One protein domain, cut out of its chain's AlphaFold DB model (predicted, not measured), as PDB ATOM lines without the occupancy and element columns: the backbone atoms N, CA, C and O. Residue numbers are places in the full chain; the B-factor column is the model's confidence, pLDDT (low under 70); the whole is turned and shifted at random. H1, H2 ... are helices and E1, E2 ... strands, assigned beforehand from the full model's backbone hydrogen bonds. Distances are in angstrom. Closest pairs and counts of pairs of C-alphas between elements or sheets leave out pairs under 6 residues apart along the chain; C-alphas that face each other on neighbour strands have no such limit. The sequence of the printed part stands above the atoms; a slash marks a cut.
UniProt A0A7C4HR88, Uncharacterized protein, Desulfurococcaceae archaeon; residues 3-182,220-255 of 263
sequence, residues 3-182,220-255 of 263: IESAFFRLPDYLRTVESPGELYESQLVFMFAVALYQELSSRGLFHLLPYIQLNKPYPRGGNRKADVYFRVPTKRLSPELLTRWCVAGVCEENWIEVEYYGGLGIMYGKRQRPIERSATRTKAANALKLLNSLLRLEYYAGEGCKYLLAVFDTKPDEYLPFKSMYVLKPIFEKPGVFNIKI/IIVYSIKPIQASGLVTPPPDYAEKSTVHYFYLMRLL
ATOM      1  N   ILE A   3       1.433  41.394  19.143       91.62
ATOM      2  CA  ILE A   3       2.733  40.780  19.462       91.62
ATOM      3  C   ILE A   3       3.668  41.820  20.090       91.62
ATOM      4  O   ILE A   3       4.303  41.569  21.109       91.62
ATOM      5  N   GLU A   4       3.673  43.029  19.541       92.38
ATOM      6  CA  GLU A   4       4.393  44.182  20.066       92.38
ATOM      7  C   GLU A   4       3.865  44.584  21.452       92.38
ATOM      8  O   GLU A   4       4.650  44.877  22.348       92.38
ATOM      9  N   SER A   5       2.546  44.548  21.672       91.00
ATOM     10  CA  SER A   5       1.947  44.820  22.990       91.00
ATOM     11  C   SER A   5       2.379  43.782  24.028       91.00
ATOM     12  O   SER A   5       2.746  44.147  25.142       91.00
ATOM     13  N   ALA A   6       2.406  42.499  23.650       92.94
ATOM     14  CA  ALA A   6       2.893  41.424  24.511       92.94
ATOM     15  C   ALA A   6       4.378  41.612  24.853       92.94
ATOM     16  O   ALA A   6       4.773  41.449  26.005       92.94
ATOM     17  N   PHE A   7       5.187  42.039  23.879       94.62
ATOM     18  CA  PHE A   7       6.589  42.389  24.100       94.62
ATOM     19  C   PHE A   7       6.751  43.489  25.150       94.62
ATOM     20  O   PHE A   7       7.517  43.306  26.091       94.62
ATOM     21  N   PHE A   8       5.987  44.582  25.068       92.19
ATOM     22  CA  PHE A   8       6.084  45.673  26.046       92.19
ATOM     23  C   PHE A   8       5.652  45.290  27.472       92.19
ATOM     24  O   PHE A   8       6.021  45.999  28.406       92.19
ATOM     25  N   ARG A   9       4.939  44.170  27.661       88.75
ATOM     26  CA  ARG A   9       4.603  43.618  28.989       88.75
ATOM     27  C   ARG A   9       5.619  42.622  29.534       88.75
ATOM     28  O   ARG A   9       5.605  42.337  30.726       88.75
ATOM     29  N   LEU A  10       6.509  42.102  28.691       87.38
ATOM     30  CA  LEU A  10       7.521  41.120  29.085       87.38
ATOM     31  C   LEU A  10       8.353  41.523  30.329       87.38
ATOM     32  O   LEU A  10       8.589  40.660  31.177       87.38
ATOM     33  N   PRO A  11       8.743  42.806  30.501       83.50
ATOM     34  CA  PRO A  11       9.395  43.296  31.715       83.50
ATOM     35  C   PRO A  11       8.697  42.960  33.028       83.50
ATOM     36  O   PRO A  11       9.366  42.660  34.016       83.50
ATOM     37  N   ASP A  12       7.368  43.035  33.052       79.75
ATOM     38  CA  ASP A  12       6.605  42.870  34.286       79.75
ATOM     39  C   ASP A  12       6.667  41.419  34.764       79.75
ATOM     40  O   ASP A  12       6.805  41.178  35.959       79.75
ATOM     41  N   TYR A  13       6.698  40.452  33.841       75.56
ATOM     42  CA  TYR A  13       6.891  39.041  34.188       75.56
ATOM     43  C   TYR A  13       8.308  38.763  34.682       75.56
ATOM     44  O   TYR A  13       8.489  38.004  35.629       75.56
ATOM     45  N   LEU A  14       9.320  39.414  34.109       73.31
ATOM     46  CA  LEU A  14      10.704  39.219  34.549       73.31
ATOM     47  C   LEU A  14      10.968  39.723  35.965       73.31
ATOM     48  O   LEU A  14      11.791  39.145  36.668       73.31
ATOM     49  N   ARG A  15      10.234  40.743  36.418       68.81
ATOM     50  CA  ARG A  15      10.265  41.189  37.821       68.81
ATOM     51  C   ARG A  15       9.681  40.165  38.794       68.81
ATOM     52  O   ARG A  15       9.983  40.225  39.977       68.81
ATOM     53  N   THR A  16       8.844  39.249  38.308       65.75
ATOM     54  CA  THR A  16       8.247  38.184  39.130       65.75
ATOM     55  C   THR A  16       9.098  36.916  39.191       65.75
ATOM     56  O   THR A  16       8.774  36.009  39.950       65.75
ATOM     57  N   VAL A  17      10.186  36.838  38.414       67.81
ATOM     58  CA  VAL A  17      11.101  35.692  38.445       67.81
ATOM     59  C   VAL A  17      11.971  35.781  39.698       67.81
ATOM     60  O   VAL A  17      12.639  36.786  39.927       67.81
ATOM     61  N   GLU A  18      11.980  34.714  40.499       59.53
ATOM     62  CA  GLU A  18      12.702  34.657  41.779       59.53
ATOM     63  C   GLU A  18      14.212  34.889  41.617       59.53
ATOM     64  O   GLU A  18      14.819  35.591  42.425       59.53
ATOM     65  N   SER A  19      14.793  34.364  40.533       60.62
ATOM     66  CA  SER A  19      16.215  34.477  40.199       60.62
ATOM     67  C   SER A  19      16.396  34.928  38.738       60.62
ATOM     68  O   SER A  19      16.625  34.108  37.848       60.62
ATOM     69  N   PRO A  20      16.290  36.240  38.438       55.06
ATOM     70  CA  PRO A  20      16.412  36.761  37.069       55.06
ATOM     71  C   PRO A  20      17.785  36.487  36.437       55.06
ATOM     72  O   PRO A  20      17.910  36.449  35.218       55.06
ATOM     73  N   GLY A  21      18.823  36.288  37.260       55.12
ATOM     74  CA  GLY A  21      20.160  35.905  36.799       55.12
ATOM     75  C   GLY A  21      20.234  34.482  36.233       55.12
ATOM     76  O   GLY A  21      21.126  34.199  35.437       55.12
ATOM     77  N   GLU A  22      19.289  33.612  36.591       58.91
ATOM     78  CA  GLU A  22      19.212  32.207  36.167       58.91
ATOM     79  C   GLU A  22      18.139  31.982  35.095       58.91
ATOM     80  O   GLU A  22      17.648  30.867  34.915       58.91
ATOM     81  N   LEU A  23      17.763  33.040  34.368       67.56
ATOM     82  CA  LEU A  23      16.780  32.914  33.305       67.56
ATOM     83  C   LEU A  23      17.286  31.977  32.203       67.56
ATOM     84  O   LEU A  23      18.349  32.194  31.618       67.56
ATOM     85  N   TYR A  24      16.492  30.964  31.871       73.38
ATOM     86  CA  TYR A  24      16.735  30.123  30.701       73.38
ATOM     87  C   TYR A  24      15.912  30.607  29.505       73.38
ATOM     88  O   TYR A  24      14.796  31.106  29.654       73.38
ATOM     89  N   GLU A  25      16.423  30.393  28.292       82.94
ATOM     90  CA  GLU A  25      15.719  30.726  27.044       82.94
ATOM     91  C   GLU A  25      14.313  30.098  26.992       82.94
ATOM     92  O   GLU A  25      13.350  30.761  26.622       82.94
ATOM     93  N   SER A  26      14.151  28.869  27.493       84.62
ATOM     94  CA  SER A  26      12.848  28.194  27.595       84.62
ATOM     95  C   SER A  26      11.850  28.904  28.517       84.62
ATOM     96  O   SER A  26      10.651  28.918  28.230       84.62
ATOM     97  N   GLN A  27      12.318  29.523  29.606       86.75
ATOM     98  CA  GLN A  27      11.469  30.338  30.477       86.75
ATOM     99  C   GLN A  27      11.052  31.621  29.761       86.75
ATOM    100  O   GLN A  27       9.894  32.018  29.853       86.75
ATOM    101  N   LEU A  28      11.960  32.242  29.001       89.19
ATOM    102  CA  LEU A  28      11.654  33.421  28.193       89.19
ATOM    103  C   LEU A  28      10.602  33.125  27.117       89.19
ATOM    104  O   LEU A  28       9.646  33.887  26.971       89.19
ATOM    105  N   VAL A  29      10.734  31.988  26.427       92.56
ATOM    106  CA  VAL A  29       9.736  31.469  25.479       92.56
ATOM    107  C   VAL A  29       8.371  31.335  26.153       92.56
ATOM    108  O   VAL A  29       7.368  31.835  25.640       92.56
ATOM    109  N   PHE A  30       8.331  30.699  27.327       90.69
ATOM    110  CA  PHE A  30       7.093  30.512  28.076       90.69
ATOM    111  C   PHE A  30       6.470  31.846  28.516       90.69
ATOM    112  O   PHE A  30       5.288  32.077  28.268       90.69
ATOM    113  N   MET A  31       7.257  32.753  29.102       90.50
ATOM    114  CA  MET A  31       6.782  34.076  29.522       90.50
ATOM    115  C   MET A  31       6.223  34.879  28.349       90.50
ATOM    116  O   MET A  31       5.170  35.502  28.478       90.50
ATOM    117  N   PHE A  32       6.878  34.839  27.186       93.69
ATOM    118  CA  PHE A  32       6.383  35.541  26.009       93.69
ATOM    119  C   PHE A  32       5.066  34.946  25.490       93.69
ATOM    120  O   PHE A  32       4.142  35.688  25.154       93.69
ATOM    121  N   ALA A  33       4.924  33.618  25.497       93.44
ATOM    122  CA  ALA A  33       3.662  32.964  25.157       93.44
ATOM    123  C   ALA A  33       2.528  33.325  26.137       93.44
ATOM    124  O   ALA A  33       1.395  33.553  25.709       93.44
ATOM    125  N   VAL A  34       2.829  33.453  27.433       91.25
ATOM    126  CA  VAL A  34       1.876  33.939  28.446       91.25
ATOM    127  C   VAL A  34       1.508  35.407  28.209       91.25
ATOM    128  O   VAL A  34       0.332  35.762  28.287       91.25
ATOM    129  N   ALA A  35       2.468  36.263  27.856       92.31
ATOM    130  CA  ALA A  35       2.190  37.658  27.521       92.31
ATOM    131  C   ALA A  35       1.246  37.771  26.308       92.31
ATOM    132  O   ALA A  35       0.278  38.537  26.338       92.31
ATOM    133  N   LEU A  36       1.464  36.951  25.271       92.44
ATOM    134  CA  LEU A  36       0.558  36.844  24.120       92.44
ATOM    135  C   LEU A  36      -0.838  36.375  24.539       92.44
ATOM    136  O   LEU A  36      -1.834  36.980  24.145       92.44
ATOM    137  N   TYR A  37      -0.920  35.336  25.373       91.56
ATOM    138  CA  TYR A  37      -2.181  34.836  25.922       91.56
ATOM    139  C   TYR A  37      -2.973  35.950  26.624       91.56
ATOM    140  O   TYR A  37      -4.177  36.114  26.399       91.56
ATOM    141  N   GLN A  38      -2.309  36.741  27.469       90.50
ATOM    142  CA  GLN A  38      -2.962  37.803  28.232       90.50
ATOM    143  C   GLN A  38      -3.404  38.970  27.346       90.50
ATOM    144  O   GLN A  38      -4.484  39.515  27.564       90.50
ATOM    145  N   GLU A  39      -2.628  39.319  26.320       90.19
ATOM    146  CA  GLU A  39      -3.023  40.318  25.320       90.19
ATOM    147  C   GLU A  39      -4.233  39.885  24.492       90.19
ATOM    148  O   GLU A  39      -5.107  40.699  24.187       90.19
ATOM    149  N   LEU A  40      -4.332  38.603  24.142       88.06
ATOM    150  CA  LEU A  40      -5.531  38.075  23.494       88.06
ATOM    151  C   LEU A  40      -6.732  38.141  24.436       88.06
ATOM    152  O   LEU A  40      -7.808  38.598  24.048       88.06
ATOM    153  N   SER A  41      -6.541  37.734  25.688       88.38
ATOM    154  CA  SER A  41      -7.599  37.714  26.698       88.38
ATOM    155  C   SER A  41      -8.136  39.118  26.990       88.38
ATOM    156  O   SER A  41      -9.348  39.325  26.958       88.38
ATOM    157  N   SER A  42      -7.254  40.107  27.169       87.75
ATOM    158  CA  SER A  42      -7.631  41.502  27.453       87.75
ATOM    159  C   SER A  42      -8.396  42.170  26.307       87.75
ATOM    160  O   SER A  42      -9.158  43.107  26.528       87.75
ATOM    161  N   ARG A  43      -8.238  41.666  25.079       83.00
ATOM    162  CA  ARG A  43      -8.938  42.149  23.880       83.00
ATOM    163  C   ARG A  43     -10.228  41.377  23.580       83.00
ATOM    164  O   ARG A  43     -10.885  41.667  22.577       83.00
ATOM    165  N   GLY A  44     -10.603  40.409  24.422       81.12
ATOM    166  CA  GLY A  44     -11.775  39.549  24.220       81.12
ATOM    167  C   GLY A  44     -11.573  38.476  23.143       81.12
ATOM    168  O   GLY A  44     -12.532  38.014  22.534       81.12
ATOM    169  N   LEU A  45     -10.324  38.084  22.879       80.94
ATOM    170  CA  LEU A  45      -9.922  37.143  21.826       80.94
ATOM    171  C   LEU A  45      -9.535  35.769  22.399       80.94
ATOM    172  O   LEU A  45      -8.698  35.057  21.850       80.94
ATOM    173  N   PHE A  46     -10.164  35.373  23.507       81.56
ATOM    174  CA  PHE A  46      -9.892  34.123  24.232       81.56
ATOM    175  C   PHE A  46     -10.105  32.851  23.387       81.56
ATOM    176  O   PHE A  46      -9.497  31.814  23.633       81.56
ATOM    177  N   HIS A  47     -10.921  32.909  22.335       79.75
ATOM    178  CA  HIS A  47     -11.109  31.789  21.409       79.75
ATOM    179  C   HIS A  47      -9.851  31.476  20.575       79.75
ATOM    180  O   HIS A  47      -9.784  30.421  19.942       79.75
ATOM    181  N   LEU A  48      -8.848  32.364  20.576       82.12
ATOM    182  CA  LEU A  48      -7.584  32.162  19.868       82.12
ATOM    183  C   LEU A  48      -6.465  31.550  20.702       82.12
ATOM    184  O   LEU A  48      -5.436  31.165  20.152       82.12
ATOM    185  N   LEU A  49      -6.674  31.399  22.006       83.50
ATOM    186  CA  LEU A  49      -5.690  30.808  22.910       83.50
ATOM    187  C   LEU A  49      -5.216  29.411  22.462       83.50
ATOM    188  O   LEU A  49      -4.008  29.178  22.490       83.50
ATOM    189  N   PRO A  50      -6.086  28.510  21.947       87.31
ATOM    190  CA  PRO A  50      -5.652  27.196  21.455       87.31
ATOM    191  C   PRO A  50      -4.736  27.241  20.221       87.31
ATOM    192  O   PRO A  50      -4.200  26.211  19.812       87.31
ATOM    193  N   TYR A  51      -4.581  28.408  19.590       89.81
ATOM    194  CA  TYR A  51      -3.774  28.589  18.385       89.81
ATOM    195  C   TYR A  51      -2.378  29.157  18.671       89.81
ATOM    196  O   TYR A  51      -1.615  29.373  17.727       89.81
ATOM    197  N   ILE A  52      -2.025  29.361  19.946       93.88
ATOM    198  CA  ILE A  52      -0.636  29.542  20.376       93.88
ATOM    199  C   ILE A  52      -0.018  28.151  20.548       93.88
ATOM    200  O   ILE A  52      -0.516  27.325  21.311       93.88
ATOM    201  N   GLN A  53       1.062  27.874  19.826       94.75
ATOM    202  CA  GLN A  53       1.767  26.594  19.844       94.75
ATOM    203  C   GLN A  53       3.245  26.844  20.117       94.75
ATOM    204  O   GLN A  53       3.880  27.636  19.428       94.75
ATOM    205  N   LEU A  54       3.800  26.147  21.106       95.19
ATOM    206  CA  LEU A  54       5.239  26.147  21.348       95.19
ATOM    207  C   LEU A  54       5.914  25.085  20.483       95.19
ATOM    208  O   LEU A  54       5.331  24.023  20.243       95.19
ATOM    209  N   ASN A  55       7.157  25.329  20.067       94.50
ATOM    210  CA  ASN A  55       7.967  24.358  19.328       94.50
ATOM    211  C   ASN A  55       7.279  23.851  18.044       94.50
ATOM    212  O   ASN A  55       7.294  22.652  17.733       94.50
ATOM    213  N   LYS A  56       6.656  24.757  17.286       95.25
ATOM    214  CA  LYS A  56       5.955  24.422  16.042       95.25
ATOM    215  C   LYS A  56       6.957  24.091  14.935       95.25
ATOM    216  O   LYS A  56       7.788  24.941  14.630       95.25
ATOM    217  N   PRO A  57       6.875  22.921  14.272       95.25
ATOM    218  CA  PRO A  57       7.717  22.639  13.116       95.25
ATOM    219  C   PRO A  57       7.530  23.670  12.005       95.25
ATOM    220  O   PRO A  57       6.400  24.008  11.644       95.25
ATOM    221  N   TYR A  58       8.642  24.131  11.447       94.12
ATOM    222  CA  TYR A  58       8.625  24.994  10.276       94.12
ATOM    223  C   TYR A  58       8.132  24.238   9.039       94.12
ATOM    224  O   TYR A  58       8.544  23.093   8.833       94.12
ATOM    225  N   PRO A  59       7.364  24.879   8.138       92.44
ATOM    226  CA  PRO A  59       6.872  24.233   6.923       92.44
ATOM    227  C   PRO A  59       8.016  23.799   6.002       92.44
ATOM    228  O   PRO A  59       7.942  22.752   5.366       92.44
ATOM    229  N   ARG A  60       9.102  24.582   5.951       89.56
ATOM    230  CA  ARG A  60      10.280  24.300   5.119       89.56
ATOM    231  C   ARG A  60      11.503  23.877   5.937       89.56
ATOM    232  O   ARG A  60      12.559  23.658   5.358       89.56
ATOM    233  N   GLY A  61      11.390  23.735   7.259       81.19
ATOM    234  CA  GLY A  61      12.537  23.487   8.146       81.19
ATOM    235  C   GLY A  61      12.788  22.019   8.508       81.19
ATOM    236  O   GLY A  61      13.705  21.738   9.280       81.19
ATOM    237  N   GLY A  62      11.990  21.074   7.998       82.88
ATOM    238  CA  GLY A  62      12.107  19.654   8.351       82.88
ATOM    239  C   GLY A  62      11.887  19.430   9.852       82.88
ATOM    240  O   GLY A  62      10.791  19.646  10.356       82.88
ATOM    241  N   ASN A  63      12.942  19.046  10.577       85.88
ATOM    242  CA  ASN A  63      12.890  18.821  12.030       85.88
ATOM    243  C   ASN A  63      13.053  20.103  12.869       85.88
ATOM    244  O   ASN A  63      13.021  20.037  14.099       85.88
ATOM    245  N   ARG A  64      13.272  21.263  12.236       89.50
ATOM    246  CA  ARG A  64      13.411  22.546  12.938       89.50
ATOM    247  C   ARG A  64      12.058  23.094  13.360       89.50
ATOM    248  O   ARG A  64      11.067  22.946  12.648       89.50
ATOM    249  N   LYS A  65      12.041  23.750  14.517       93.94
ATOM    250  CA  LYS A  65      10.832  24.221  15.185       93.94
ATOM    251  C   LYS A  65      11.005  25.676  15.606       93.94
ATOM    252  O   LYS A  65      12.047  25.992  16.166       93.94
ATOM    253  N   ALA A  66      10.013  26.510  15.323       95.62
ATOM    254  CA  ALA A  66       9.902  27.850  15.887       95.62
ATOM    255  C   ALA A  66       9.544  27.750  17.370       95.62
ATOM    256  O   ALA A  66       8.737  26.889  17.744       95.62
ATOM    257  N   ASP A  67      10.096  28.636  18.192       96.94
ATOM    258  CA  ASP A  67       9.864  28.614  19.635       96.94
ATOM    259  C   ASP A  67       8.406  28.903  19.980       96.94
ATOM    260  O   ASP A  67       7.789  28.158  20.747       96.94
ATOM    261  N   VAL A  68       7.831  29.934  19.353       97.00
ATOM    262  CA  VAL A  68       6.411  30.273  19.468       97.00
ATOM    263  C   VAL A  68       5.815  30.442  18.073       97.00
ATOM    264  O   VAL A  68       6.344  31.142  17.213       97.00
ATOM    265  N   TYR A  69       4.671  29.812  17.854       96.00
ATOM    266  CA  TYR A  69       3.833  30.004  16.682       96.00
ATOM    267  C   TYR A  69       2.449  30.444  17.125       96.00
ATOM    268  O   TYR A  69       1.873  29.880  18.056       96.00
ATOM    269  N   PHE A  70       1.900  31.433  16.435       93.06
ATOM    270  CA  PHE A  70       0.557  31.919  16.691       93.06
ATOM    271  C   PHE A  70      -0.224  32.030  15.385       93.06
ATOM    272  O   PHE A  70       0.171  32.760  14.473       93.06
ATOM    273  N   ARG A  71      -1.351  31.312  15.311       91.19
ATOM    274  CA  ARG A  71      -2.252  31.342  14.157       91.19
ATOM    275  C   ARG A  71      -3.557  32.062  14.460       91.19
ATOM    276  O   ARG A  71      -4.231  31.771  15.443       91.19
ATOM    277  N   VAL A  72      -3.981  32.905  13.530       86.44
ATOM    278  CA  VAL A  72      -5.324  33.480  13.492       86.44
ATOM    279  C   VAL A  72      -6.163  32.664  12.504       86.44
ATOM    280  O   VAL A  72      -5.878  32.680  11.315       86.44
ATOM    281  N   PRO A  73      -7.194  31.915  12.920       85.25
ATOM    282  CA  PRO A  73      -8.005  31.104  12.015       85.25
ATOM    283  C   PRO A  73      -9.004  31.979  11.240       85.25
ATOM    284  O   PRO A  73     -10.208  31.889  11.465       85.25
ATOM    285  N   THR A  74      -8.517  32.821  10.324       81.75
ATOM    286  CA  THR A  74      -9.283  33.833   9.565       81.75
ATOM    287  C   THR A  74     -10.606  33.302   9.004       81.75
ATOM    288  O   THR A  74     -11.653  33.911   9.200       81.75
ATOM    289  N   LYS A  75     -10.595  32.099   8.417       81.56
ATOM    290  CA  LYS A  75     -11.777  31.416   7.848       81.56
ATOM    291  C   LYS A  75     -12.881  31.063   8.858       81.56
ATOM    292  O   LYS A  75     -13.972  30.683   8.450       81.56
ATOM    293  N   ARG A  76     -12.591  31.112  10.160       81.00
ATOM    294  CA  ARG A  76     -13.521  30.785  11.256       81.00
ATOM    295  C   ARG A  76     -13.955  32.018  12.049       81.00
ATOM    296  O   ARG A  76     -14.676  31.875  13.032       81.00
ATOM    297  N   LEU A  77     -13.486  33.204  11.668       78.88
ATOM    298  CA  LEU A  77     -13.781  34.452  12.362       78.88
ATOM    299  C   LEU A  77     -14.920  35.195  11.667       78.88
ATOM    300  O   LEU A  77     -15.030  35.181  10.443       78.88
ATOM    301  N   SER A  78     -15.761  35.867  12.456       82.25
ATOM    302  CA  SER A  78     -16.769  36.772  11.904       82.25
ATOM    303  C   SER A  78     -16.099  37.982  11.229       82.25
ATOM    304  O   SER A  78     -14.991  38.363  11.622       82.25
ATOM    305  N   PRO A  79     -16.754  38.640  10.254       82.44
ATOM    306  CA  PRO A  79     -16.222  39.847   9.607       82.44
ATOM    307  C   PRO A  79     -15.870  40.977  10.589       82.44
ATOM    308  O   PRO A  79     -14.871  41.677  10.414       82.44
ATOM    309  N   GLU A  80     -16.655  41.126  11.658       81.56
ATOM    310  CA  GLU A  80     -16.389  42.094  12.727       81.56
ATOM    311  C   GLU A  80     -15.071  41.782  13.446       81.56
ATOM    312  O   GLU A  80     -14.222  42.660  13.619       81.56
ATOM    313  N   LEU A  81     -14.862  40.512  13.815       78.00
ATOM    314  CA  LEU A  81     -13.609  40.081  14.418       78.00
ATOM    315  C   LEU A  81     -12.459  40.296  13.437       78.00
ATOM    316  O   LEU A  81     -11.468  40.904  13.825       78.00
ATOM    317  N   LEU A  82     -12.586  39.868  12.177       77.50
ATOM    318  CA  LEU A  82     -11.559  40.062  11.144       77.50
ATOM    319  C   LEU A  82     -11.140  41.532  11.001       77.50
ATOM    320  O   LEU A  82      -9.950  41.827  10.929       77.50
ATOM    321  N   THR A  83     -12.091  42.462  11.056       77.69
ATOM    322  CA  THR A  83     -11.795  43.903  11.024       77.69
ATOM    323  C   THR A  83     -10.981  44.335  12.248       77.69
ATOM    324  O   THR A  83      -9.941  44.983  12.112       77.69
ATOM    325  N   ARG A  84     -11.395  43.915  13.453       73.75
ATOM    326  CA  ARG A  84     -10.642  44.160  14.699       73.75
ATOM    327  C   ARG A  84      -9.240  43.527  14.661       73.75
ATOM    328  O   ARG A  84      -8.306  44.083  15.237       73.75
ATOM    329  N   TRP A  85      -9.089  42.401  13.961       73.94
ATOM    330  CA  TRP A  85      -7.832  41.678  13.744       73.94
ATOM    331  C   TRP A  85      -6.872  42.401  12.803       73.94
ATOM    332  O   TRP A  85      -5.701  42.559  13.147       73.94
ATOM    333  N   CYS A  86      -7.345  42.881  11.652       70.56
ATOM    334  CA  CYS A  86      -6.510  43.614  10.697       70.56
ATOM    335  C   CYS A  86      -5.875  44.854  11.345       70.56
ATOM    336  O   CYS A  86      -4.682  45.105  11.179       70.56
ATOM    337  N   VAL A  87      -6.634  45.570  12.180       71.44
ATOM    338  CA  VAL A  87      -6.138  46.733  12.940       71.44
ATOM    339  C   VAL A  87      -5.131  46.329  14.029       71.44
ATOM    340  O   VAL A  87      -4.282  47.121  14.442       71.44
ATOM    341  N   ALA A  88      -5.164  45.075  14.487       68.44
ATOM    342  CA  ALA A  88      -4.238  44.558  15.487       68.44
ATOM    343  C   ALA A  88      -2.835  44.241  14.931       68.44
ATOM    344  O   ALA A  88      -1.936  43.962  15.730       68.44
ATOM    345  N   GLY A  89      -2.625  44.326  13.609       70.19
ATOM    346  CA  GLY A  89      -1.310  44.226  12.963       70.19
ATOM    347  C   GLY A  89      -0.661  42.839  12.999       70.19
ATOM    348  O   GLY A  89       0.557  42.721  12.862       70.19
ATOM    349  N   VAL A  90      -1.472  41.805  13.206       75.81
ATOM    350  CA  VAL A  90      -1.062  40.399  13.268       75.81
ATOM    351  C   VAL A  90      -1.368  39.730  11.929       75.81
ATOM    352  O   VAL A  90      -2.419  39.986  11.343       75.81
ATOM    353  N   CYS A  91      -0.472  38.869  11.454       86.56
ATOM    354  CA  CYS A  91      -0.694  38.079  10.244       86.56
ATOM    355  C   CYS A  91      -1.544  36.826  10.533       86.56
ATOM    356  O   CYS A  91      -1.726  36.450  11.692       86.56
ATOM    357  N   GLU A  92      -2.032  36.132   9.494       88.81
ATOM    358  CA  GLU A  92      -2.699  34.830   9.687       88.81
ATOM    359  C   GLU A  92      -1.778  33.839  10.413       88.81
ATOM    360  O   GLU A  92      -2.193  33.170  11.359       88.81
ATOM    361  N   GLU A  93      -0.513  33.790  10.002       92.62
ATOM    362  CA  GLU A  93       0.533  32.999  10.637       92.62
ATOM    363  C   GLU A  93       1.609  33.919  11.209       92.62
ATOM    364  O   GLU A  93       2.022  34.889  10.570       92.62
ATOM    365  N   ASN A  94       2.056  33.626  12.429       94.06
ATOM    366  CA  ASN A  94       3.082  34.400  13.115       94.06
ATOM    367  C   ASN A  94       4.123  33.437  13.678       94.06
ATOM    368  O   ASN A  94       3.798  32.578  14.500       94.06
ATOM    369  N   TRP A  95       5.362  33.588  13.224       96.50
ATOM    370  CA  TRP A  95       6.504  32.744  13.557       96.50
ATOM    371  C   TRP A  95       7.462  33.540  14.433       96.50
ATOM    372  O   TRP A  95       7.870  34.632  14.041       96.50
ATOM    373  N   ILE A  96       7.794  33.027  15.615       97.06
ATOM    374  CA  ILE A  96       8.624  33.732  16.589       97.06
ATOM    375  C   ILE A  96       9.772  32.820  17.034       97.06
ATOM    376  O   ILE A  96       9.536  31.708  17.514       97.06
ATOM    377  N   GLU A  97      11.000  33.314  16.903       97.19
ATOM    378  CA  GLU A  97      12.193  32.770  17.568       97.19
ATOM    379  C   GLU A  97      12.515  33.628  18.800       97.19
ATOM    380  O   GLU A  97      12.232  34.833  18.830       97.19
ATOM    381  N   VAL A  98      13.122  33.019  19.812       95.62
ATOM    382  CA  VAL A  98      13.490  33.661  21.071       95.62
ATOM    383  C   VAL A  98      14.947  33.360  21.383       95.62
ATOM    384  O   VAL A  98      15.385  32.218  21.398       95.62
ATOM    385  N   GLU A  99      15.703  34.407  21.671       93.31
ATOM    386  CA  GLU A  99      17.131  34.337  21.931       93.31
ATOM    387  C   GLU A  99      17.455  35.027  23.251       93.31
ATOM    388  O   GLU A  99      17.185  36.220  23.433       93.31
ATOM    389  N   TYR A 100      18.074  34.285  24.168       89.50
ATOM    390  CA  TYR A 100      18.561  34.837  25.428       89.50
ATOM    391  C   TYR A 100      20.091  34.856  25.484       89.50
ATOM    392  O   TYR A 100      20.765  33.855  25.222       89.50
ATOM    393  N   TYR A 101      20.636  36.010  25.862       86.94
ATOM    394  CA  TYR A 101      22.060  36.259  26.045       86.94
ATOM    395  C   TYR A 101      22.302  36.671  27.495       86.94
ATOM    396  O   TYR A 101      22.253  37.852  27.843       86.94
ATOM    397  N   GLY A 102      22.539  35.677  28.344       78.94
ATOM    398  CA  GLY A 102      22.763  35.888  29.767       78.94
ATOM    399  C   GLY A 102      23.751  34.911  30.389       78.94
ATOM    400  O   GLY A 102      24.274  34.015  29.722       78.94
ATOM    401  N   GLY A 103      24.021  35.093  31.681       65.06
ATOM    402  CA  GLY A 103      24.862  34.203  32.486       65.06
ATOM    403  C   GLY A 103      26.344  34.587  32.528       65.06
ATOM    404  O   GLY A 103      27.108  33.999  33.299       65.06
ATOM    405  N   LEU A 104      26.771  35.621  31.787       54.12
ATOM    406  CA  LEU A 104      28.112  36.195  31.963       54.12
ATOM    407  C   LEU A 104      28.269  36.785  33.372       54.12
ATOM    408  O   LEU A 104      29.313  36.604  33.997       54.12
ATOM    409  N   GLY A 105      27.218  37.406  33.922       46.47
ATOM    410  CA  GLY A 105      27.222  37.928  35.294       46.47
ATOM    411  C   GLY A 105      27.491  36.861  36.365       46.47
ATOM    412  O   GLY A 105      28.166  37.154  37.355       46.47
ATOM    413  N   ILE A 106      27.040  35.620  36.131       42.91
ATOM    414  CA  ILE A 106      27.229  34.470  37.031       42.91
ATOM    415  C   ILE A 106      28.633  33.873  36.873       42.91
ATOM    416  O   ILE A 106      29.292  33.589  37.874       42.91
ATOM    417  N   MET A 107      29.153  33.754  35.643       41.69
ATOM    418  CA  MET A 107      30.524  33.260  35.438       41.69
ATOM    419  C   MET A 107      31.583  34.188  36.048       41.69
ATOM    420  O   MET A 107      32.566  33.712  36.613       41.69
ATOM    421  N   TYR A 108      31.379  35.506  36.004       43.44
ATOM    422  CA  TYR A 108      32.342  36.471  36.549       43.44
ATOM    423  C   TYR A 108      32.184  36.738  38.056       43.44
ATOM    424  O   TYR A 108      32.919  37.554  38.615       43.44
ATOM    425  N   GLY A 109      31.286  36.013  38.737       40.53
ATOM    426  CA  GLY A 109      31.241  35.918  40.201       40.53
ATOM    427  C   GLY A 109      32.443  35.176  40.806       40.53
ATOM    428  O   GLY A 109      32.711  35.307  41.999       40.53
ATOM    429  N   LYS A 110      33.231  34.458  39.993       37.22
ATOM    430  CA  LYS A 110      34.551  33.940  40.375       37.22
ATOM    431  C   LYS A 110      35.586  34.334  39.326       37.22
ATOM    432  O   LYS A 110      35.430  34.077  38.141       37.22
ATOM    433  N   ARG A 111      36.659  34.975  39.798       40.56
ATOM    434  CA  ARG A 111      37.865  35.393  39.065       40.56
ATOM    435  C   ARG A 111      38.306  34.393  37.982       40.56
ATOM    436  O   ARG A 111      39.160  33.552  38.237       40.56
ATOM    437  N   GLN A 112      37.849  34.567  36.750       36.69
ATOM    438  CA  GLN A 112      38.634  34.223  35.571       36.69
ATOM    439  C   GLN A 112      38.487  35.374  34.586       36.69
ATOM    440  O   GLN A 112      37.408  35.634  34.060       36.69
ATOM    441  N   ARG A 113      39.584  36.113  34.383       39.09
ATOM    442  CA  ARG A 113      39.683  37.053  33.266       39.09
ATOM    443  C   ARG A 113      39.363  36.246  32.009       39.09
ATOM    444  O   ARG A 113      40.001  35.206  31.818       39.09
ATOM    445  N   PRO A 114      38.414  36.670  31.164       41.81
ATOM    446  CA  PRO A 114      38.270  36.015  29.886       41.81
ATOM    447  C   PRO A 114      39.603  36.196  29.164       41.81
ATOM    448  O   PRO A 114      40.054  37.318  28.944       41.81
ATOM    449  N   ILE A 115      40.274  35.092  28.840       45.16
ATOM    450  CA  ILE A 115      41.379  35.117  27.884       45.16
ATOM    451  C   ILE A 115      40.795  35.811  26.647       45.16
ATOM    452  O   ILE A 115      39.806  35.323  26.109       45.16
ATOM    453  N   GLU A 116      41.321  36.962  26.223       48.81
ATOM    454  CA  GLU A 116      40.686  37.836  25.211       48.81
ATOM    455  C   GLU A 116      40.299  37.098  23.914       48.81
ATOM    456  O   GLU A 116      39.295  37.408  23.259       48.81
ATOM    457  N   ARG A 117      41.059  36.046  23.577       47.12
ATOM    458  CA  ARG A 117      40.766  35.123  22.470       47.12
ATOM    459  C   ARG A 117      39.447  34.361  22.661       47.12
ATOM    460  O   ARG A 117      38.705  34.197  21.699       47.12
ATOM    461  N   SER A 118      39.141  33.936  23.886       56.81
ATOM    462  CA  SER A 118      37.879  33.286  24.262       56.81
ATOM    463  C   SER A 118      36.699  34.256  24.162       56.81
ATOM    464  O   SER A 118      35.695  33.924  23.545       56.81
ATOM    465  N   ALA A 119      36.845  35.498  24.642       59.22
ATOM    466  CA  ALA A 119      35.778  36.505  24.569       59.22
ATOM    467  C   ALA A 119      35.388  36.852  23.125       59.22
ATOM    468  O   ALA A 119      34.208  36.871  22.779       59.22
ATOM    469  N   THR A 120      36.377  37.081  22.255       61.31
ATOM    470  CA  THR A 120      36.128  37.378  20.833       61.31
ATOM    471  C   THR A 120      35.439  36.204  20.138       61.31
ATOM    472  O   THR A 120      34.510  36.398  19.349       61.31
ATOM    473  N   ARG A 121      35.854  34.976  20.484       65.56
ATOM    474  CA  ARG A 121      35.233  33.739  20.014       65.56
ATOM    475  C   ARG A 121      33.773  33.648  20.494       65.56
ATOM    476  O   ARG A 121      32.882  33.404  19.686       65.56
ATOM    477  N   THR A 122      33.478  33.915  21.758       77.12
ATOM    478  CA  THR A 122      32.097  33.887  22.268       77.12
ATOM    479  C   THR A 122      31.213  34.930  21.582       77.12
ATOM    480  O   THR A 122      30.121  34.595  21.128       77.12
ATOM    481  N   LYS A 123      31.705  36.162  21.388       85.38
ATOM    482  CA  LYS A 123      30.928  37.211  20.707       85.38
ATOM    483  C   LYS A 123      30.605  36.846  19.255       85.38
ATOM    484  O   LYS A 123      29.465  36.979  18.816       85.38
ATOM    485  N   ALA A 124      31.582  36.330  18.506       82.06
ATOM    486  CA  ALA A 124      31.348  35.858  17.140       82.06
ATOM    487  C   ALA A 124      30.321  34.712  17.077       82.06
ATOM    488  O   ALA A 124      29.495  34.697  16.165       82.06
ATOM    489  N   ALA A 125      30.335  33.800  18.054       82.38
ATOM    490  CA  ALA A 125      29.360  32.715  18.153       82.38
ATOM    491  C   ALA A 125      27.936  33.245  18.354       82.38
ATOM    492  O   ALA A 125      27.020  32.839  17.644       82.38
ATOM    493  N   ASN A 126      27.767  34.188  19.284       87.31
ATOM    494  CA  ASN A 126      26.480  34.808  19.595       87.31
ATOM    495  C   ASN A 126      25.902  35.553  18.392       87.31
ATOM    496  O   ASN A 126      24.719  35.431  18.096       87.31
ATOM    497  N   ALA A 127      26.743  36.267  17.644       88.25
ATOM    498  CA  ALA A 127      26.294  36.930  16.429       88.25
ATOM    499  C   ALA A 127      25.853  35.932  15.346       88.25
ATOM    500  O   ALA A 127      24.836  36.151  14.696       88.25
ATOM    501  N   LEU A 128      26.566  34.812  15.178       86.88
ATOM    502  CA  LEU A 128      26.127  33.746  14.273       86.88
ATOM    503  C   LEU A 128      24.842  33.059  14.758       86.88
ATOM    504  O   LEU A 128      24.030  32.691  13.915       86.88
ATOM    505  N   LYS A 129      24.635  32.911  16.076       88.38
ATOM    506  CA  LYS A 129      23.381  32.408  16.669       88.38
ATOM    507  C   LYS A 129      22.210  33.321  16.287       88.38
ATOM    508  O   LYS A 129      21.266  32.852  15.659       88.38
ATOM    509  N   LEU A 130      22.343  34.628  16.533       92.06
ATOM    510  CA  LEU A 130      21.352  35.642  16.160       92.06
ATOM    511  C   LEU A 130      21.027  35.614  14.659       92.06
ATOM    512  O   LEU A 130      19.861  35.556  14.271       92.06
ATOM    513  N   LEU A 131      22.062  35.635  13.808       91.12
ATOM    514  CA  LEU A 131      21.900  35.592  12.354       91.12
ATOM    515  C   LEU A 131      21.228  34.296  11.904       91.12
ATOM    516  O   LEU A 131      20.358  34.330  11.043       91.12
ATOM    517  N   ASN A 132      21.595  33.156  12.489       91.25
ATOM    518  CA  ASN A 132      20.964  31.879  12.182       91.25
ATOM    519  C   ASN A 132      19.463  31.906  12.504       91.25
ATOM    520  O   ASN A 132      18.681  31.417  11.699       91.25
ATOM    521  N   SER A 133      19.046  32.512  13.615       93.56
ATOM    522  CA  SER A 133      17.625  32.619  13.976       93.56
ATOM    523  C   SER A 133      16.854  33.562  13.045       93.56
ATOM    524  O   SER A 133      15.774  33.203  12.578       93.56
ATOM    525  N   LEU A 134      17.445  34.695  12.640       94.00
ATOM    526  CA  LEU A 134      16.874  35.559  11.593       94.00
ATOM    527  C   LEU A 134      16.742  34.835  10.243       94.00
ATOM    528  O   LEU A 134      15.699  34.905   9.599       94.00
ATOM    529  N   LEU A 135      17.776  34.109   9.815       92.44
ATOM    530  CA  LEU A 135      17.768  33.385   8.541       92.44
ATOM    531  C   LEU A 135      16.844  32.158   8.574       92.44
ATOM    532  O   LEU A 135      16.250  31.819   7.554       92.44
ATOM    533  N   ARG A 136      16.667  31.506   9.730       93.12
ATOM    534  CA  ARG A 136      15.653  30.455   9.917       93.12
ATOM    535  C   ARG A 136      14.257  31.016   9.707       93.12
ATOM    536  O   ARG A 136      13.487  30.424   8.959       93.12
ATOM    537  N   LEU A 137      13.943  32.155  10.319       94.56
ATOM    538  CA  LEU A 137      12.678  32.837  10.066       94.56
ATOM    539  C   LEU A 137      12.532  33.157   8.580       94.56
ATOM    540  O   LEU A 137      11.489  32.879   8.001       94.56
ATOM    541  N   GLU A 138      13.575  33.672   7.935       92.62
ATOM    542  CA  GLU A 138      13.471  34.060   6.533       92.62
ATOM    543  C   GLU A 138      13.242  32.870   5.590       92.62
ATOM    544  O   GLU A 138      12.296  32.889   4.800       92.62
ATOM    545  N   TYR A 139      14.054  31.816   5.709       90.31
ATOM    546  CA  TYR A 139      14.038  30.682   4.782       90.31
ATOM    547  C   TYR A 139      13.064  29.564   5.164       90.31
ATOM    548  O   TYR A 139      12.598  28.829   4.284       90.31
ATOM    549  N   TYR A 140      12.798  29.366   6.460       92.19
ATOM    550  CA  TYR A 140      12.003  28.233   6.949       92.19
ATOM    551  C   TYR A 140      10.571  28.597   7.286       92.19
ATOM    552  O   TYR A 140       9.703  27.729   7.124       92.19
ATOM    553  N   ALA A 141      10.315  29.829   7.731       90.62
ATOM    554  CA  ALA A 141       8.945  30.289   7.884       90.62
ATOM    555  C   ALA A 141       8.260  30.334   6.513       90.62
ATOM    556  O   ALA A 141       8.887  30.571   5.478       90.62
ATOM    557  N   GLY A 142       6.965  30.027   6.517       82.94
ATOM    558  CA  GLY A 142       6.115  30.214   5.352       82.94
ATOM    559  C   GLY A 142       5.762  31.688   5.175       82.94
ATOM    560  O   GLY A 142       6.560  32.579   5.461       82.94
ATOM    561  N   GLU A 143       4.540  31.926   4.718       85.44
ATOM    562  CA  GLU A 143       3.972  33.270   4.705       85.44
ATOM    563  C   GLU A 143       3.692  33.761   6.132       85.44
ATOM    564  O   GLU A 143       3.563  32.975   7.080       85.44
ATOM    565  N   GLY A 144       3.567  35.078   6.268       89.38
ATOM    566  CA  GLY A 144       3.082  35.715   7.482       89.38
ATOM    567  C   GLY A 144       4.158  36.494   8.221       89.38
ATOM    568  O   GLY A 144       5.214  36.838   7.696       89.38
ATOM    569  N   CYS A 145       3.863  36.832   9.468       92.75
ATOM    570  CA  CYS A 145       4.709  37.728  10.233       92.75
ATOM    571  C   CYS A 145       5.817  36.920  10.919       92.75
ATOM    572  O   CYS A 145       5.559  35.888  11.541       92.75
ATOM    573  N   LYS A 146       7.050  37.413  10.842       95.75
ATOM    574  CA  LYS A 146       8.244  36.733  11.347       95.75
ATOM    575  C   LYS A 146       8.914  37.615  12.395       95.75
ATOM    576  O   LYS A 146       9.244  38.765  12.096       95.75
ATOM    577  N   TYR A 147       9.119  37.094  13.599       96.94
ATOM    578  CA  TYR A 147       9.653  37.845  14.731       96.94
ATOM    579  C   TYR A 147      10.825  37.131  15.394       96.94
ATOM    580  O   TYR A 147      10.815  35.916  15.560       96.94
ATOM    581  N   LEU A 148      11.796  37.908  15.851       97.50
ATOM    582  CA  LEU A 148      12.852  37.465  16.746       97.50
ATOM    583  C   LEU A 148      12.814  38.318  18.015       97.50
ATOM    584  O   LEU A 148      12.995  39.536  17.958       97.50
ATOM    585  N   LEU A 149      12.586  37.677  19.157       97.25
ATOM    586  CA  LEU A 149      12.735  38.283  20.476       97.25
ATOM    587  C   LEU A 149      14.160  38.030  20.973       97.25
ATOM    588  O   LEU A 149      14.541  36.883  21.161       97.25
ATOM    589  N   ALA A 150      14.930  39.085  21.222       95.38
ATOM    590  CA  ALA A 150      16.268  38.988  21.795       95.38
ATOM    591  C   ALA A 150      16.332  39.719  23.141       95.38
ATOM    592  O   ALA A 150      15.956  40.893  23.239       95.38
ATOM    593  N   VAL A 151      16.830  39.038  24.172       91.94
ATOM    594  CA  VAL A 151      16.985  39.597  25.523       91.94
ATOM    595  C   VAL A 151      18.413  39.401  26.013       91.94
ATOM    596  O   VAL A 151      18.968  38.311  25.901       91.94
ATOM    597  N   PHE A 152      18.994  40.464  26.563       89.31
ATOM    598  CA  PHE A 152      20.352  40.475  27.099       89.31
ATOM    599  C   PHE A 152      20.325  40.855  28.580       89.31
ATOM    600  O   PHE A 152      19.638  41.808  28.943       89.31
ATOM    601  N   ASP A 153      21.084  40.157  29.423       83.75
ATOM    602  CA  ASP A 153      21.210  40.451  30.867       83.75
ATOM    603  C   ASP A 153      22.219  41.582  31.189       83.75
ATOM    604  O   ASP A 153      22.432  41.956  32.343       83.75
ATOM    605  N   THR A 154      22.861  42.115  30.146       83.50
ATOM    606  CA  THR A 154      23.707  43.311  30.139       83.50
ATOM    607  C   THR A 154      23.665  43.941  28.740       83.50
ATOM    608  O   THR A 154      22.895  43.516  27.877       83.50
ATOM    609  N   LYS A 155      24.469  44.974  28.484       87.94
ATOM    610  CA  LYS A 155      24.502  45.651  27.185       87.94
ATOM    611  C   LYS A 155      24.853  44.671  26.046       87.94
ATOM    612  O   LYS A 155      25.743  43.833  26.212       87.94
ATOM    613  N   PRO A 156      24.222  44.791  24.861       90.25
ATOM    614  CA  PRO A 156      24.487  43.893  23.732       90.25
ATOM    615  C   PRO A 156      25.944  43.857  23.249       90.25
ATOM    616  O   PRO A 156      26.380  42.844  22.705       90.25
ATOM    617  N   ASP A 157      26.722  44.924  23.449       88.44
ATOM    618  CA  ASP A 157      28.141  44.989  23.076       88.44
ATOM    619  C   ASP A 157      29.029  44.038  23.895       88.44
ATOM    620  O   ASP A 157      30.104  43.647  23.428       88.44
ATOM    621  N   GLU A 158      28.568  43.585  25.062       86.44
ATOM    622  CA  GLU A 158      29.204  42.516  25.838       86.44
ATOM    623  C   GLU A 158      28.995  41.126  25.230       86.44
ATOM    624  O   GLU A 158      29.802  40.223  25.452       86.44
ATOM    625  N   TYR A 159      27.979  40.963  24.383       86.69
ATOM    626  CA  TYR A 159      27.635  39.689  23.753       86.69
ATOM    627  C   TYR A 159      27.927  39.638  22.262       86.69
ATOM    628  O   TYR A 159      28.138  38.546  21.738       86.69
ATOM    629  N   LEU A 160      27.958  40.780  21.576       89.06
ATOM    630  CA  LEU A 160      28.051  40.862  20.123       89.06
ATOM    631  C   LEU A 160      29.311  41.622  19.683       89.06
ATOM    632  O   LEU A 160      29.717  42.603  20.307       89.06
ATOM    633  N   PRO A 161      29.972  41.208  18.586       86.56
ATOM    634  CA  PRO A 161      31.247  41.765  18.181       86.56
ATOM    635  C   PRO A 161      31.024  42.954  17.239       86.56
ATOM    636  O   PRO A 161      31.414  42.906  16.074       86.56
ATOM    637  N   PHE A 162      30.421  44.043  17.722       83.69
ATOM    638  CA  PHE A 162      30.056  45.193  16.877       83.69
ATOM    639  C   PHE A 162      31.225  45.814  16.097       83.69
ATOM    640  O   PHE A 162      31.006  46.397  15.041       83.69
ATOM    641  N   LYS A 163      32.474  45.647  16.554       78.25
ATOM    642  CA  LYS A 163      33.666  46.068  15.793       78.25
ATOM    643  C   LYS A 163      33.912  45.225  14.534       78.25
ATOM    644  O   LYS A 163      34.390  45.758  13.542       78.25
ATOM    645  N   SER A 164      33.621  43.921  14.569       74.06
ATOM    646  CA  SER A 164      33.894  42.989  13.460       74.06
ATOM    647  C   SER A 164      32.641  42.499  12.727       74.06
ATOM    648  O   SER A 164      32.775  41.817  11.713       74.06
ATOM    649  N   MET A 165      31.449  42.822  13.234       75.31
ATOM    650  CA  MET A 165      30.138  42.655  12.595       75.31
ATOM    651  C   MET A 165      29.320  43.937  12.787       75.31
ATOM    652  O   MET A 165      28.293  43.958  13.467       75.31
ATOM    653  N   TYR A 166      29.811  45.028  12.201       74.00
ATOM    654  CA  TYR A 166      29.208  46.358  12.324       74.00
ATOM    655  C   TYR A 166      27.761  46.410  11.815       74.00
ATOM    656  O   TYR A 166      26.984  47.232  12.285       74.00
ATOM    657  N   VAL A 167      27.383  45.495  10.918       80.19
ATOM    658  CA  VAL A 167      26.039  45.393  10.327       80.19
ATOM    659  C   VAL A 167      24.940  45.145  11.366       80.19
ATOM    660  O   VAL A 167      23.800  45.539  11.155       80.19
ATOM    661  N   LEU A 168      25.286  44.548  12.514       84.56
ATOM    662  CA  LEU A 168      24.359  44.317  13.625       84.56
ATOM    663  C   LEU A 168      24.306  45.484  14.614       84.56
ATOM    664  O   LEU A 168      23.437  45.509  15.470       84.56
ATOM    665  N   LYS A 169      25.229  46.443  14.564       89.00
ATOM    666  CA  LYS A 169      25.286  47.506  15.576       89.00
ATOM    667  C   LYS A 169      24.047  48.423  15.551       89.00
ATOM    668  O   LYS A 169      23.468  48.626  16.618       89.00
ATOM    669  N   PRO A 170      23.585  48.928  14.385       88.62
ATOM    670  CA  PRO A 170      22.506  49.916  14.348       88.62
ATOM    671  C   PRO A 170      21.188  49.421  14.952       88.62
ATOM    672  O   PRO A 170      20.489  50.198  15.596       88.62
ATOM    673  N   ILE A 171      20.882  48.126  14.798       91.44
ATOM    674  CA  ILE A 171      19.637  47.528  15.298       91.44
ATOM    675  C   ILE A 171      19.544  47.498  16.827       91.44
ATOM    676  O   ILE A 171      18.444  47.440  17.362       91.44
ATOM    677  N   PHE A 172      20.669  47.555  17.545       92.56
ATOM    678  CA  PHE A 172      20.677  47.531  19.013       92.56
ATOM    679  C   PHE A 172      20.864  48.914  19.648       92.56
ATOM    680  O   PHE A 172      20.689  49.054  20.860       92.56
ATOM    681  N   GLU A 173      21.200  49.935  18.854       90.25
ATOM    682  CA  GLU A 173      21.403  51.310  19.328       90.25
ATOM    683  C   GLU A 173      20.094  52.090  19.458       90.25
ATOM    684  O   GLU A 173      19.954  52.907  20.369       90.25
ATOM    685  N   LYS A 174      19.139  51.860  18.552       90.56
ATOM    686  CA  LYS A 174      17.847  52.551  18.559       90.56
ATOM    687  C   LYS A 174      16.745  51.711  17.906       90.56
ATOM    688  O   LYS A 174      17.037  50.953  16.984       90.56
ATOM    689  N   PRO A 175      15.480  51.874  18.326       93.25
ATOM    690  CA  PRO A 175      14.349  51.318  17.593       93.25
ATOM    691  C   PRO A 175      14.187  52.026  16.240       93.25
ATOM    692  O   PRO A 175      14.583  53.184  16.075       93.25
ATOM    693  N   GLY A 176      13.591  51.340  15.267       94.12
ATOM    694  CA  GLY A 176      13.381  51.882  13.925       94.12
ATOM    695  C   GLY A 176      13.337  50.818  12.836       94.12
ATOM    696  O   GLY A 176      13.263  49.626  13.118       94.12
ATOM    697  N   VAL A 177      13.377  51.271  11.584       94.69
ATOM    698  CA  VAL A 177      13.439  50.406  10.400       94.69
ATOM    699  C   VAL A 177      14.875  50.360   9.895       94.69
ATOM    700  O   VAL A 177      15.528  51.399   9.780       94.69
ATOM    701  N   PHE A 178      15.358  49.162   9.594       93.94
ATOM    702  CA  PHE A 178      16.729  48.917   9.175       93.94
ATOM    703  C   PHE A 178      16.769  47.937   8.009       93.94
ATOM    704  O   PHE A 178      16.058  46.939   8.011       93.94
ATOM    705  N   ASN A 179      17.667  48.193   7.064       92.75
ATOM    706  CA  ASN A 179      18.088  47.218   6.067       92.75
ATOM    707  C   ASN A 179      19.422  46.619   6.533       92.75
ATOM    708  O   ASN A 179      20.448  47.306   6.544       92.75
ATOM    709  N   ILE A 180      19.407  45.365   6.982       90.06
ATOM    710  CA  ILE A 180      20.619  44.649   7.388       90.06
ATOM    711  C   ILE A 180      21.217  43.976   6.162       90.06
ATOM    712  O   ILE A 180      20.606  43.081   5.584       90.06
ATOM    713  N   LYS A 181      22.447  44.357   5.821       90.38
ATOM    714  CA  LYS A 181      23.234  43.718   4.764       90.38
ATOM    715  C   LYS A 181      24.179  42.697   5.378       90.38
ATOM    716  O   LYS A 181      25.169  43.060   6.005       90.38
ATOM    717  N   ILE A 182      23.847  41.419   5.256       88.44
ATOM    718  CA  ILE A 182      24.630  40.306   5.789       88.44
ATOM    719  C   ILE A 182      25.707  39.935   4.760       88.44
ATOM    720  O   ILE A 182      25.354  39.433   3.691       88.44
ATOM    721  N   ILE A 220      14.054  44.993   8.400       94.38
ATOM    722  CA  ILE A 220      13.648  44.674   9.768       94.38
ATOM    723  C   ILE A 220      13.124  45.924  10.471       94.38
ATOM    724  O   ILE A 220      13.742  46.987  10.424       94.38
ATOM    725  N   ILE A 221      12.008  45.780  11.184       94.94
ATOM    726  CA  ILE A 221      11.547  46.751  12.183       94.94
ATOM    727  C   ILE A 221      12.008  46.287  13.556       94.94
ATOM    728  O   ILE A 221      11.756  45.148  13.943       94.94
ATOM    729  N   VAL A 222      12.650  47.172  14.308       96.12
ATOM    730  CA  VAL A 222      13.125  46.896  15.661       96.12
ATOM    731  C   VAL A 222      12.369  47.745  16.671       96.12
ATOM    732  O   VAL A 222      12.336  48.974  16.577       96.12
ATOM    733  N   TYR A 223      11.831  47.072  17.680       95.50
ATOM    734  CA  TYR A 223      11.297  47.661  18.897       95.50
ATOM    735  C   TYR A 223      12.246  47.366  20.055       95.50
ATOM    736  O   TYR A 223      12.861  46.302  20.110       95.50
ATOM    737  N   SER A 224      12.336  48.292  21.005       94.25
ATOM    738  CA  SER A 224      13.155  48.128  22.203       94.25
ATOM    739  C   SER A 224      12.427  48.651  23.430       94.25
ATOM    740  O   SER A 224      11.712  49.651  23.344       94.25
ATOM    741  N   ILE A 225      12.670  48.034  24.581       89.69
ATOM    742  CA  ILE A 225      12.205  48.540  25.877       89.69
ATOM    743  C   ILE A 225      13.377  49.231  26.565       89.69
ATOM    744  O   ILE A 225      14.521  48.789  26.437       89.69
ATOM    745  N   LYS A 226      13.103  50.316  27.300       83.25
ATOM    746  CA  LYS A 226      14.117  50.912  28.177       83.25
ATOM    747  C   LYS A 226      14.670  49.830  29.113       83.25
ATOM    748  O   LYS A 226      13.868  49.046  29.620       83.25
ATOM    749  N   PRO A 227      15.991  49.787  29.356       78.50
ATOM    750  CA  PRO A 227      16.571  48.746  30.189       78.50
ATOM    751  C   PRO A 227      15.917  48.726  31.568       78.50
ATOM    752  O   PRO A 227      15.705  49.782  32.170       78.50
ATOM    753  N   ILE A 228      15.586  47.534  32.056       71.75
ATOM    754  CA  ILE A 228      14.930  47.361  33.353       71.75
ATOM    755  C   ILE A 228      15.898  46.696  34.314       71.75
ATOM    756  O   ILE A 228      16.465  45.645  34.021       71.75
ATOM    757  N   GLN A 229      16.052  47.316  35.476       65.12
ATOM    758  CA  GLN A 229      16.725  46.715  36.611       65.12
ATOM    759  C   GLN A 229      15.768  45.707  37.256       65.12
ATOM    760  O   GLN A 229      14.672  46.074  37.684       65.12
ATOM    761  N   ALA A 230      16.168  44.439  37.275       61.19
ATOM    762  CA  ALA A 230      15.469  43.387  37.995       61.19
ATOM    763  C   ALA A 230      16.249  43.082  39.281       61.19
ATOM    764  O   ALA A 230      17.408  42.664  39.230       61.19
ATOM    765  N   SER A 231      15.621  43.332  40.427       57.62
ATOM    766  CA  SER A 231      16.010  42.766  41.718       57.62
ATOM    767  C   SER A 231      15.197  41.488  41.914       57.62
ATOM    768  O   SER A 231      13.986  41.515  41.698       57.62
ATOM    769  N   GLY A 232      15.844  40.376  42.265       55.38
ATOM    770  CA  GLY A 232      15.119  39.153  42.619       55.38
ATOM    771  C   GLY A 232      14.172  39.395  43.799       55.38
ATOM    772  O   GLY A 232      14.344  40.346  44.559       55.38
ATOM    773  N   LEU A 233      13.161  38.538  43.950       52.38
ATOM    774  CA  LEU A 233      12.221  38.608  45.080       52.38
ATOM    775  C   LEU A 233      12.841  38.115  46.399       52.38
ATOM    776  O   LEU A 233      12.288  38.359  47.469       52.38
ATOM    777  N   VAL A 234      13.976  37.416  46.320       47.72
ATOM    778  CA  VAL A 234      14.687  36.845  47.464       47.72
ATOM    779  C   VAL A 234      15.912  37.694  47.766       47.72
ATOM    780  O   VAL A 234      16.788  37.841  46.914       47.72
ATOM    781  N   THR A 235      15.996  38.202  48.995       53.34
ATOM    782  CA  THR A 235      17.209  38.834  49.511       53.34
ATOM    783  C   THR A 235      18.307  37.771  49.572       53.34
ATOM    784  O   THR A 235      18.149  36.778  50.294       53.34
ATOM    785  N   PRO A 236      19.408  37.913  48.820       52.09
ATOM    786  CA  PRO A 236      20.494  36.954  48.905       52.09
ATOM    787  C   PRO A 236      21.117  36.979  50.317       52.09
ATOM    788  O   PRO A 236      21.038  37.995  51.014       52.09
ATOM    789  N   PRO A 237      21.749  35.877  50.767       52.09
ATOM    790  CA  PRO A 237      22.525  35.871  52.004       52.09
ATOM    791  C   PRO A 237      23.554  37.016  52.000       52.09
ATOM    792  O   PRO A 237      24.062  37.340  50.928       52.09
ATOM    793  N   PRO A 238      23.924  37.592  53.158       52.72
ATOM    794  CA  PRO A 238      24.782  38.782  53.243       52.72
ATOM    795  C   PRO A 238      26.135  38.673  52.513       52.72
ATOM    796  O   PRO A 238      26.712  39.692  52.138       52.72
ATOM    797  N   ASP A 239      26.614  37.453  52.257       52.69
ATOM    798  CA  ASP A 239      27.858  37.183  51.522       52.69
ATOM    799  C   ASP A 239      27.708  37.217  49.987       52.69
ATOM    800  O   ASP A 239      28.702  37.206  49.254       52.69
ATOM    801  N   TYR A 240      26.478  37.273  49.473       48.59
ATOM    802  CA  TYR A 240      26.167  37.411  48.055       48.59
ATOM    803  C   TYR A 240      25.737  38.849  47.779       48.59
ATOM    804  O   TYR A 240      24.598  39.236  48.023       48.59
ATOM    805  N   ALA A 241      26.659  39.650  47.241       48.25
ATOM    806  CA  ALA A 241      26.332  40.988  46.766       48.25
ATOM    807  C   ALA A 241      25.159  40.915  45.775       48.25
ATOM    808  O   ALA A 241      25.258  40.264  44.731       48.25
ATOM    809  N   GLU A 242      24.065  41.593  46.117       48.78
ATOM    810  CA  GLU A 242      22.854  41.721  45.317       48.78
ATOM    811  C   GLU A 242      23.194  42.464  44.015       48.78
ATOM    812  O   GLU A 242      23.170  43.691  43.922       48.78
ATOM    813  N   LYS A 243      23.615  41.724  42.986       54.12
ATOM    814  CA  LYS A 243      23.811  42.302  41.659       54.12
ATOM    815  C   LYS A 243      22.455  42.363  40.990       54.12
ATOM    816  O   LYS A 243      22.008  41.398  40.384       54.12
ATOM    817  N   SER A 244      21.815  43.520  41.092       56.88
ATOM    818  CA  SER A 244      20.683  43.839  40.236       56.88
ATOM    819  C   SER A 244      21.083  43.657  38.768       56.88
ATOM    820  O   SER A 244      22.047  44.280  38.308       56.88
ATOM    821  N   THR A 245      20.352  42.823  38.037       68.38
ATOM    822  CA  THR A 245      20.643  42.533  36.631       68.38
ATOM    823  C   THR A 245      19.833  43.480  35.753       68.38
ATOM    824  O   THR A 245      18.617  43.607  35.918       68.38
ATOM    825  N   VAL A 246      20.499  44.176  34.830       79.06
ATOM    826  CA  VAL A 246      19.844  45.118  33.914       79.06
ATOM    827  C   VAL A 246      19.567  44.416  32.597       79.06
ATOM    828  O   VAL A 246      20.493  44.113  31.852       79.06
ATOM    829  N   HIS A 247      18.291  44.214  32.288       86.00
ATOM    830  CA  HIS A 247      17.881  43.519  31.076       86.00
ATOM    831  C   HIS A 247      17.589  44.492  29.932       86.00
ATOM    832  O   HIS A 247      16.921  45.512  30.125       86.00
ATOM    833  N   TYR A 248      18.059  44.145  28.735       91.00
ATOM    834  CA  TYR A 248      17.833  44.864  27.484       91.00
ATOM    835  C   TYR A 248      16.967  44.003  26.565       91.00
ATOM    836  O   TYR A 248      17.290  42.842  26.319       91.00
ATOM    837  N   PHE A 249      15.883  44.579  26.047       93.50
ATOM    838  CA  PHE A 249      14.862  43.861  25.284       93.50
ATOM    839  C   PHE A 249      14.759  44.399  23.872       93.50
ATOM    840  O   PHE A 249      14.613  45.611  23.689       93.50
ATOM    841  N   TYR A 250      14.734  43.490  22.903       96.38
ATOM    842  CA  TYR A 250      14.579  43.809  21.493       96.38
ATOM    843  C   TYR A 250      13.581  42.852  20.844       96.38
ATOM    844  O   TYR A 250      13.709  41.638  20.972       96.38
ATOM    845  N   LEU A 251      12.610  43.399  20.117       97.25
ATOM    846  CA  LEU A 251      11.734  42.637  19.232       97.25
ATOM    847  C   LEU A 251      12.016  43.074  17.799       97.25
ATOM    848  O   LEU A 251      11.845  44.243  17.457       97.25
ATOM    849  N   MET A 252      12.443  42.133  16.971       96.69
ATOM    850  CA  MET A 252      12.769  42.352  15.567       96.69
ATOM    851  C   MET A 252      11.700  41.693  14.709       96.69
ATOM    852  O   MET A 252      11.454  40.502  14.856       96.69
ATOM    853  N   ARG A 253      11.077  42.443  13.807       95.44
ATOM    854  CA  ARG A 253      10.112  41.935  12.833       95.44
ATOM    855  C   ARG A 253      10.731  41.988  11.446       95.44
ATOM    856  O   ARG A 253      11.062  43.083  10.995       95.44
ATOM    857  N   LEU A 254      10.847  40.848  10.768       94.50
ATOM    858  CA  LEU A 254      11.251  40.836   9.361       94.50
ATOM    859  C   LEU A 254      10.086  41.358   8.514       94.50
ATOM    860  O   LEU A 254       8.927  40.978   8.717       94.50
ATOM    861  N   LEU A 255      10.402  42.247   7.584       91.12
ATOM    862  CA  LEU A 255       9.480  42.745   6.580       91.12
ATOM    863  C   LEU A 255       9.578  41.851   5.351       91.12
ATOM    864  O   LEU A 255      10.671  41.598   4.851       91.12
TER     865      LEU A 255
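Overview. This is residues 3 to 182 and 220 to 255 of the 263 residues of an uncharacterized protein of Desulfurococcaceae archaeon (UniProt A0A7C4HR88). A twisted sheet of seven strands runs through the middle of the model, with H1 and H2 over one face and H6, the longest helix, with the short H7 over the other, in three layers, helices on both faces of one sheet. The sheet curls round H6, and residues 110 to 118, of which 116 to 118 belong to H6, stick out from the body; H4 lies off the sheet. The printed part has 216 residues with seven named helices and seven named strands, in the order H1 H2 H3 E1 E2 H4 E3 H5 H6 E4 H7 E5 E6 E7, and its class is mixed, helices and strands. The sheet runs E1 E2 E3 E4 E7 E6 E5 and is mixed, with E3 and E4 parallel and the other neighbours antiparallel. The whole is compact, with a radius of gyration of the C-alphas of 18.5 A and spans of 61 by 42 by 33 A.

Arrangement. H1, residues 3 to 14, touches residues 31 to 39 of H2, residues 25 to 42, at a steep tilt of 61 degrees, opposite ways; the closest C-alphas, of Ala 6 and Ala 35, are 4.9 A apart. H2 and H3, residues 46 to 51, form a helical hairpin at a shallow tilt of 32 degrees, only just short of steep; their closest C-alphas, of Leu 40 and Phe 46, are 5.9 A apart. E1, residues 52 to 57, is an edge strand and forms a hairpin with E2, residues 65 to 71, where N 53 and O 69 are 2.8 A apart, within hydrogen-bond range. H4, residues 79 to 87, is not on the sheet and touches no helix. E3, residues 93 to 101, is antiparallel to E2, with N 70 and O 94 at 2.9 A. H2 is on the sheet over E2 and E3, at a height over the sheet of 8.9 A, while H3 only grazes it with residues 48 to 51. H5, residues 104 to 107, and H6, residues 116 to 140, are apart; H5 is not on the sheet. With E4, residues 145 to 152, they complete a strand-helix-strand unit, two parallel neighbour strands with helices between, and its crossover is right-handed; N 99 and O 149 of E3 and E4 are 2.8 A apart. The closest C-alphas of H6 and E4, of Leu 137 and Lys 146, are 6.0 A apart. H7, residues 166 to 173, is on the sheet and has its closest C-alphas to E5, residues 176 to 182, at Val 167 and Ile 180, 6.2 A apart. E6, residues 220 to 230, is antiparallel to E5, with N 178 and O 220 at 2.8 A. E6 forms a hairpin with E7, residues 245 to 254, with N 223 and O 251 at 2.8 A, and E7 is antiparallel to E4, with N 150 and O 250 at 2.8 A. Every O i to N i+4 pair is within hydrogen-bond range in H2, H4 and H6; in H1 it is 5 of 8, in H3 0 of 2 with 2 of 3 O i to N i+3 pairs, and in H7 1 of 4 with 3 of 5, while H5 is too short for such a pair.

Along the chain. H1 begins at C-alpha 3, (2.733, 40.780, 19.462), and H2 is 25.7 A long. H6 is 35.3 A long, from C-alpha 116 at (40.686, 37.836, 25.211). E3 is 26.7 A, E4 23.2 A, E6 28.3 A and E7 28.9 A long, and E7 ends at C-alpha 254, (11.251, 40.836, 9.361).

Size, cuts and confidence. The C-alphas farthest apart, of Pro 79 and Arg 111, are 61.7 A apart. Residues 183 to 219 are not printed, and C-alphas 182 and 220 are 12.5 A apart across this cut. Of the links printed whole, E4 to H7 and E6 to E7 are long. The mean pLDDT of the printed part is 80.7; it is under 70 at residues 15 to 23, 88, 103 to 121 and 229 to 245.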